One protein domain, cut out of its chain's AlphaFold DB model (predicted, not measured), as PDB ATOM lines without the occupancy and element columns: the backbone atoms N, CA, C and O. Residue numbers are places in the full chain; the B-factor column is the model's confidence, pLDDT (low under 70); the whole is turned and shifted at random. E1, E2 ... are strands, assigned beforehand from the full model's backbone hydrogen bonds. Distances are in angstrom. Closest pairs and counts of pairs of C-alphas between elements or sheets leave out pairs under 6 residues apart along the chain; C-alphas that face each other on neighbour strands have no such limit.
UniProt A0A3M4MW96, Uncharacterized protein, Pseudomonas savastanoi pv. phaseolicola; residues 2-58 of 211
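This is residues 2 to 58 of the 211 residues of an uncharacterized protein of Pseudomonas savastanoi pv. phaseolicola (UniProt A0A3M4MW96). A small, twisted sheet of four short strands, E5, E2, E1 and E6, makes the body, and a two-stranded hairpin, E3 and E4, bends away from its E2 and E5 side, with a gap left between hairpin and sheet. A long link, residues 35 to 46, runs from one edge strand, E5, to the other, E6, and the tail of residues 52 to 58 sticks out free. The printed part has 57 residues, with no named helix and six strands, E1 to E6 along the chain; both sheets, ordered E5 - E2 - E1 - E6 and E3 - E4, are antiparallel. The class is all strand, though under half of the residues are in named elements. The whole is only just loose, close to compact, with a radius of gyration of the C-alphas of 12.4 A and spans of 38 by 28 by 19 A.

E1, residues 2 to 5, and E2, residues 8 to 13, form a hairpin, antiparallel at 152 degrees, with N 3 and O 10 within hydrogen-bond range at 2.8 A. E3, residues 16 to 21, and E4, residues 24 to 28, form a second hairpin at 156 degrees, with N 26 and O 18 2.8 A apart. E2 and E3 are apart, though a tight link joins them. E4 runs on into E5, residues 31 to 34, across a break of 2 residues, at 87 degrees. E5 is antiparallel to E2 at 131 degrees, with N 31 and O 13 2.8 A apart. The pairing is staggered: E2 pairs with E1 over residues 8 to 11 and with E5 over residues 11 to 13. E6, residues 47 to 49, is antiparallel to E1 at 166 degrees, with N 4 and O 47 2.8 A apart. E5 and E6 are the edge strands. Across the sheet the strands' lines turn by 91 degrees. E4 is apart from E1, E2 and E6.

E1 begins at C-alpha 2, (32.005, 11.076, 128.646), and is 10.2 A long. E2 is 16.9 A long, E3 15.7 A, E4 13.3 A and E5 7.5 A. E3 ends at C-alpha 21, (30.361, 20.712, 148.478). E6 is 6.6 A long and ends at C-alpha 49, (29.720, 15.371, 129.913).

The two C-alphas farthest apart are those of Asn 21 and Thr 58, at 38.3 A. The printed part has no cut. The link from E5 to E6 is long; the other four are tight. Mean pLDDT of the printed part is 87.3, and residues 53 to 57 are under 70.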
ATOM      1  N   LEU A   2      30.837  10.930 129.514       92.94
ATOM      2  CA  LEU A   2      32.005  11.076 128.646       92.94
ATOM      3  C   LEU A   2      33.006  12.044 129.283       92.94
ATOM      4  O   LEU A   2      32.666  13.191 129.567       92.94
ATOM      5  N   LEU A   3      34.240  11.592 129.481       94.56
ATOM      6  CA  LEU A   3      35.362  12.409 129.931       94.56
ATOM      7  C   LEU A   3      36.215  12.810 128.727       94.56
ATOM      8  O   LEU A   3      36.528  11.975 127.878       94.56
ATOM      9  N   VAL A   4      36.593  14.085 128.643       95.44
ATOM     10  CA  VAL A   4      37.406  14.632 127.549       95.44
ATOM     11  C   VAL A   4      38.558  15.451 128.120       95.44
ATOM     12  O   VAL A   4      38.355  16.396 128.879       95.44
ATOM     13  N   SER A   5      39.779  15.103 127.725       94.44
ATOM     14  CA  SER A   5      41.014  15.772 128.146       94.44
ATOM     15  C   SER A   5      42.039  15.800 127.010       94.44
ATOM     16  O   SER A   5      41.816  15.195 125.963       94.44
ATOM     17  N   ALA A   6      43.191  16.437 127.237       91.88
ATOM     18  CA  ALA A   6      44.310  16.418 126.290       91.88
ATOM     19  C   ALA A   6      44.835  14.997 125.993       91.88
ATOM     20  O   ALA A   6      45.354  14.751 124.910       91.88
ATOM     21  N   LEU A   7      44.654  14.047 126.920       90.12
ATOM     22  CA  LEU A   7      45.041  12.642 126.734       90.12
ATOM     23  C   LEU A   7      44.050  11.850 125.868       90.12
ATOM     24  O   LEU A   7      44.338  10.721 125.478       90.12
ATOM     25  N   GLY A   8      42.873  12.417 125.586       91.06
ATOM     26  CA  GLY A   8      41.822  11.777 124.807       91.06
ATOM     27  C   GLY A   8      40.473  11.735 125.516       91.06
ATOM     28  O   GLY A   8      40.186  12.518 126.430       91.06
ATOM     29  N   LYS A   9      39.630  10.818 125.034       92.44
ATOM     30  CA  LYS A   9      38.233  10.643 125.435       92.44
ATOM     31  C   LYS A   9      38.032   9.276 126.086       92.44
ATOM     32  O   LYS A   9      38.545   8.284 125.572       92.44
ATOM     33  N   GLU A  10      37.245   9.226 127.153       92.50
ATOM     34  CA  GLU A  10      36.874   7.986 127.834       92.50
ATOM     35  C   GLU A  10      35.386   7.977 128.172       92.50
ATOM     36  O   GLU A  10      34.856   8.926 128.753       92.50
ATOM     37  N   TRP A  11      34.719   6.877 127.841       90.62
ATOM     38  CA  TRP A  11      33.383   6.601 128.335       90.62
ATOM     39  C   TRP A  11      33.462   5.816 129.638       90.62
ATOM     40  O   TRP A  11      34.109   4.771 129.718       90.62
ATOM     41  N   VAL A  12      32.752   6.318 130.646       91.12
ATOM     42  CA  VAL A  12      32.639   5.689 131.962       91.12
ATOM     43  C   VAL A  12      31.178   5.576 132.381       91.12
ATOM     44  O   VAL A  12      30.349   6.426 132.030       91.12
ATOM     45  N   SER A  13      30.861   4.551 133.163       89.44
ATOM     46  CA  SER A  13      29.636   4.502 133.962       89.44
ATOM     47  C   SER A  13      29.995   4.619 135.437       89.44
ATOM     48  O   SER A  13      31.128   4.362 135.831       89.44
ATOM     49  N   TYR A  14      29.044   5.060 136.244       90.81
ATOM     50  CA  TYR A  14      29.168   5.148 137.692       90.81
ATOM     51  C   TYR A  14      27.833   4.720 138.290       90.81
ATOM     52  O   TYR A  14      26.798   4.888 137.644       90.81
ATOM     53  N   GLN A  15      27.853   4.154 139.494       90.81
ATOM     54  CA  GLN A  15      26.614   3.786 140.191       90.81
ATOM     55  C   GLN A  15      26.236   4.827 141.241       90.81
ATOM     56  O   GLN A  15      25.058   5.077 141.465       90.81
ATOM     57  N   ASN A  16      27.239   5.476 141.840       91.75
ATOM     58  CA  ASN A  16      27.028   6.405 142.942       91.75
ATOM     59  C   ASN A  16      27.561   7.789 142.578       91.75
ATOM     60  O   ASN A  16      28.626   7.910 141.970       91.75
ATOM     61  N   ALA A  17      26.853   8.826 143.013       91.56
ATOM     62  CA  ALA A  17      27.320  10.204 142.994       91.56
ATOM     63  C   ALA A  17      26.993  10.840 144.347       91.56
ATOM     64  O   ALA A  17      25.832  10.895 144.745       91.56
ATOM     65  N   VAL A  18      28.020  11.289 145.062       94.69
ATOM     66  CA  VAL A  18      27.888  11.928 146.375       94.69
ATOM     67  C   VAL A  18      28.351  13.368 146.244       94.69
ATOM     68  O   VAL A  18      29.490  13.620 145.851       94.69
ATOM     69  N   ALA A  19      27.470  14.320 146.543       93.75
ATOM     70  CA  ALA A  19      27.852  15.724 146.602       93.75
ATOM     71  C   ALA A  19      28.882  15.924 147.723       93.75
ATOM     72  O   ALA A  19      28.660  15.488 148.850       93.75
ATOM     73  N   GLY A  20      30.011  16.555 147.402       91.00
ATOM     74  CA  GLY A  20      31.009  16.942 148.396       91.00
ATOM     75  C   GLY A  20      30.657  18.302 148.990       91.00
ATOM     76  O   GLY A  20      30.252  18.417 150.141       91.00
ATOM     77  N   ASN A  21      30.773  19.342 148.167       91.88
ATOM     78  CA  ASN A  21      30.361  20.712 148.478       91.88
ATOM     79  C   ASN A  21      29.572  21.309 147.295       91.88
ATOM     80  O   ASN A  21      29.187  20.590 146.375       91.88
ATOM     81  N   SER A  22      29.350  22.627 147.286       91.38
ATOM     82  CA  SER A  22      28.586  23.314 146.233       91.38
ATOM     83  C   SER A  22      29.194  23.234 144.825       91.38
ATOM     84  O   SER A  22      28.512  23.568 143.860       91.38
ATOM     85  N   THR A  23      30.452  22.808 144.680       90.44
ATOM     86  CA  THR A  23      31.166  22.767 143.394       90.44
ATOM     87  C   THR A  23      31.772  21.404 143.070       90.44
ATOM     88  O   THR A  23      32.414  21.255 142.030       90.44
ATOM     89  N   THR A  24      31.584  20.397 143.926       90.44
ATOM     90  CA  THR A  24      32.241  19.094 143.774       90.44
ATOM     91  C   THR A  24      31.279  17.934 143.981       90.44
ATOM     92  O   THR A  24      30.425  17.944 144.868       90.44
ATOM     93  N   VAL A  25      31.460  16.892 143.172       91.19
ATOM     94  CA  VAL A  25      30.781  15.604 143.314       91.19
ATOM     95  C   VAL A  25      31.824  14.494 143.256       91.19
ATOM     96  O   VAL A  25      32.763  14.550 142.459       91.19
ATOM     97  N   THR A  26      31.672  13.483 144.099       93.12
ATOM     98  CA  THR A  26      32.482  12.267 144.076       93.12
ATOM     99  C   THR A  26      31.673  11.149 143.440       93.12
ATOM    100  O   THR A  26      30.583  10.820 143.904       93.12
ATOM    101  N   LEU A  27      32.209  10.556 142.373       91.50
ATOM    102  CA  LEU A  27      31.606   9.400 141.718       91.50
ATOM    103  C   LEU A  27      32.176   8.110 142.309       91.50
ATOM    104  O   LEU A  27      33.389   7.971 142.457       91.50
ATOM    105  N   GLY A  28      31.298   7.167 142.635       91.81
ATOM    106  CA  GLY A  28      31.648   5.856 143.173       91.81
ATOM    107  C   GLY A  28      31.267   4.728 142.219       91.81
ATOM    108  O   GLY A  28      30.355   4.872 141.400       91.81
ATOM    109  N   LEU A  29      31.959   3.592 142.362       90.50
ATOM    110  CA  LEU A  29      31.733   2.378 141.565       90.50
ATOM    111  C   LEU A  29      31.823   2.675 140.059       90.50
ATOM    112  O   LEU A  29      30.891   2.437 139.290       90.50
ATOM    113  N   ILE A  30      32.946   3.283 139.667       89.25
ATOM    114  CA  ILE A  30      33.186   3.720 138.294       89.25
ATOM    115  C   ILE A  30      33.647   2.531 137.454       89.25
ATOM    116  O   ILE A  30      34.706   1.959 137.715       89.25
ATOM    117  N   ASN A  31      32.909   2.232 136.389       88.12
ATOM    118  CA  ASN A  31      33.385   1.352 135.330       88.12
ATOM    119  C   ASN A  31      33.989   2.179 134.205       88.12
ATOM    120  O   ASN A  31      33.427   3.186 133.769       88.12
ATOM    121  N   ARG A  32      35.144   1.730 133.729       88.62
ATOM    122  CA  ARG A  32      36.031   2.500 132.861       88.62
ATOM    123  C   ARG A  32      36.228   1.834 131.509       88.62
ATOM    124  O   ARG A  32      36.130   0.613 131.408       88.62
ATOM    125  N   GLY A  33      36.556   2.635 130.496       84.56
ATOM    126  CA  GLY A  33      36.853   2.134 129.151       84.56
ATOM    127  C   GLY A  33      35.653   1.505 128.435       84.56
ATOM    128  O   GLY A  33      35.760   0.425 127.857       84.56
ATOM    129  N   LEU A  34      34.486   2.149 128.505       86.19
ATOM    130  CA  LEU A  34      33.287   1.702 127.791       86.19
ATOM    131  C   LEU A  34      33.356   2.058 126.298       86.19
ATOM    132  O   LEU A  34      34.103   2.954 125.896       86.19
ATOM    133  N   PHE A  35      32.556   1.376 125.474       82.50
ATOM    134  CA  PHE A  35      32.386   1.670 124.040       82.50
ATOM    135  C   PHE A  35      33.711   1.788 123.265       82.50
ATOM    136  O   PHE A  35      33.937   2.746 122.527       82.50
ATOM    137  N   GLY A  36      34.630   0.847 123.502       82.12
ATOM    138  CA  GLY A  36      35.938   0.808 122.840       82.12
ATOM    139  C   GLY A  36      36.940   1.875 123.306       82.12
ATOM    140  O   GLY A  36      38.039   1.953 122.757       82.12
ATOM    141  N   THR A  37      36.608   2.693 124.314       85.88
ATOM    142  CA  THR A  37      37.570   3.621 124.934       85.88
ATOM    143  C   THR A  37      38.480   2.907 125.938       85.88
ATOM    144  O   THR A  37      38.174   1.815 126.407       85.88
ATOM    145  N   LYS A  38      39.621   3.516 126.278       83.44
ATOM    146  CA  LYS A  38      40.575   2.989 127.268       83.44
ATOM    147  C   LYS A  38      40.475   3.796 128.565       83.44
ATOM    148  O   LYS A  38      40.273   5.005 128.482       83.44
ATOM    149  N   PRO A  39      40.699   3.182 129.737       89.00
ATOM    150  CA  PRO A  39      40.954   3.927 130.964       89.00
ATOM    151  C   PRO A  39      42.139   4.908 130.818       89.00
ATOM    152  O   PRO A  39      43.272   4.481 130.592       89.00
ATOM    153  N   LEU A  40      41.901   6.216 130.963       90.94
ATOM    154  CA  LEU A  40      42.911   7.286 130.919       90.94
ATOM    155  C   LEU A  40      43.026   8.049 132.250       90.94
ATOM    156  O   LEU A  40      42.034   8.354 132.903       90.94
ATOM    157  N   ALA A  41      44.232   8.411 132.680       92.56
ATOM    158  CA  ALA A  41      44.402   9.258 133.863       92.56
ATOM    159  C   ALA A  41      44.001  10.712 133.547       92.56
ATOM    160  O   ALA A  41      44.837  11.523 133.159       92.56
ATOM    161  N   HIS A  42      42.713  11.037 133.657       92.62
ATOM    162  CA  HIS A  42      42.210  12.372 133.340       92.62
ATOM    163  C   HIS A  42      42.710  13.418 134.355       92.62
ATOM    164  O   HIS A  42      42.428  13.280 135.546       92.62
ATOM    165  N   PRO A  43      43.428  14.468 133.913       92.81
ATOM    166  CA  PRO A  43      43.914  15.515 134.805       92.81
ATOM    167  C   PRO A  43      42.784  16.450 135.255       92.81
ATOM    168  O   PRO A  43      41.716  16.516 134.637       92.81
ATOM    169  N   ALA A  44      43.049  17.238 136.301       92.00
ATOM    170  CA  ALA A  44      42.176  18.343 136.689       92.00
ATOM    171  C   ALA A  44      41.940  19.296 135.500       92.00
ATOM    172  O   ALA A  44      42.844  19.560 134.708       92.00
ATOM    173  N   GLY A  45      40.705  19.784 135.357       91.50
ATOM    174  CA  GLY A  45      40.280  20.586 134.203       91.50
ATOM    175  C   GLY A  45      39.796  19.774 132.993       91.50
ATOM    176  O   GLY A  45      39.311  20.365 132.028       91.50
ATOM    177  N   ALA A  46      39.867  18.435 133.031       95.12
ATOM    178  CA  ALA A  46      39.161  17.594 132.066       95.12
ATOM    179  C   ALA A  46      37.652  17.897 132.081       95.12
ATOM    180  O   ALA A  46      37.047  18.091 133.136       95.12
ATOM    181  N   ARG A  47      37.032  17.929 130.899       95.19
ATOM    182  CA  ARG A  47      35.595  18.188 130.757       95.19
ATOM    183  C   ARG A  47      34.821  16.890 130.935       95.19
ATOM    184  O   ARG A  47      35.107  15.907 130.251       95.19
ATOM    185  N   ALA A  48      33.822  16.910 131.808       91.81
ATOM    186  CA  ALA A  48      32.893  15.810 132.007       91.81
ATOM    187  C   ALA A  48      31.534  16.153 131.391       91.81
ATOM    188  O   ALA A  48      30.952  17.192 131.690       91.81
ATOM    189  N   TRP A  49      31.031  15.264 130.541       91.12
ATOM    190  CA  TRP A  49      29.720  15.371 129.913       91.12
ATOM    191  C   TRP A  49      28.812  14.293 130.496       91.12
ATOM    192  O   TRP A  49      28.957  13.098 130.198       91.12
ATOM    193  N   ALA A  50      27.897  14.713 131.367       84.38
ATOM    194  CA  ALA A  50      26.812  13.861 131.824       84.38
ATOM    195  C   ALA A  50      25.849  13.641 130.655       84.38
ATOM    196  O   ALA A  50      25.369  14.593 130.046       84.38
ATOM    197  N   VAL A  51      25.608  12.377 130.324       78.69
ATOM    198  CA  VAL A  51      24.674  11.989 129.268       78.69
ATOM    199  C   VAL A  51      23.477  11.389 129.979       78.69
ATOM    200  O   VAL A  51      23.648  10.417 130.715       78.69
ATOM    201  N   SER A  52      22.319  12.027 129.837       71.12
ATOM    202  CA  SER A  52      21.047  11.576 130.399       71.12
ATOM    203  C   SER A  52      20.154  10.985 129.308       71.12
ATOM    204  O   SER A  52      20.498  10.999 128.127       71.12
ATOM    205  N   GLU A  53      18.987  10.488 129.714       58.53
ATOM    206  CA  GLU A  53      17.984   9.840 128.862       58.53
ATOM    207  C   GLU A  53      17.305  10.778 127.842       58.53
ATOM    208  O   GLU A  53      16.495  10.332 127.040       58.53
ATOM    209  N   GLY A  54      17.663  12.067 127.807       54.25
ATOM    210  CA  GLY A  54      17.171  13.038 126.821       54.25
ATOM    211  C   GLY A  54      17.805  12.898 125.433       54.25
ATOM    212  O   GLY A  54      18.132  13.909 124.813       54.25
ATOM    213  N   PHE A  55      18.040  11.673 124.963       60.78
ATOM    214  CA  PHE A  55      18.640  11.414 123.657       60.78
ATOM    215  C   PHE A  55      17.576  11.041 122.622       60.78
ATOM    216  O   PHE A  55      16.642  10.293 122.898       60.78
ATOM    217  N   GLY A  56      17.735  11.557 121.403       64.31
ATOM    218  CA  GLY A  56      17.054  11.020 120.232       64.31
ATOM    219  C   GLY A  56      17.882   9.871 119.670       64.31
ATOM    220  O   GLY A  56      19.067  10.053 119.386       64.31
ATOM    221  N   VAL A  57      17.277   8.696 119.523       68.62
ATOM    222  CA  VAL A  57      17.848   7.608 118.719       68.62
ATOM    223  C   VAL A  57      17.268   7.728 117.322       68.62
ATOM    224  O   VAL A  57      16.065   7.927 117.168       68.62
ATOM    225  N   THR A  58      18.116   7.611 116.311       75.31
ATOM    226  CA  THR A  58      17.669   7.390 114.938       75.31
ATOM    227  C   THR A  58      17.833   5.910 114.615       75.31
ATOM    228  O   THR A  58      18.776   5.269 115.079       75.31
TER     229      THR A  58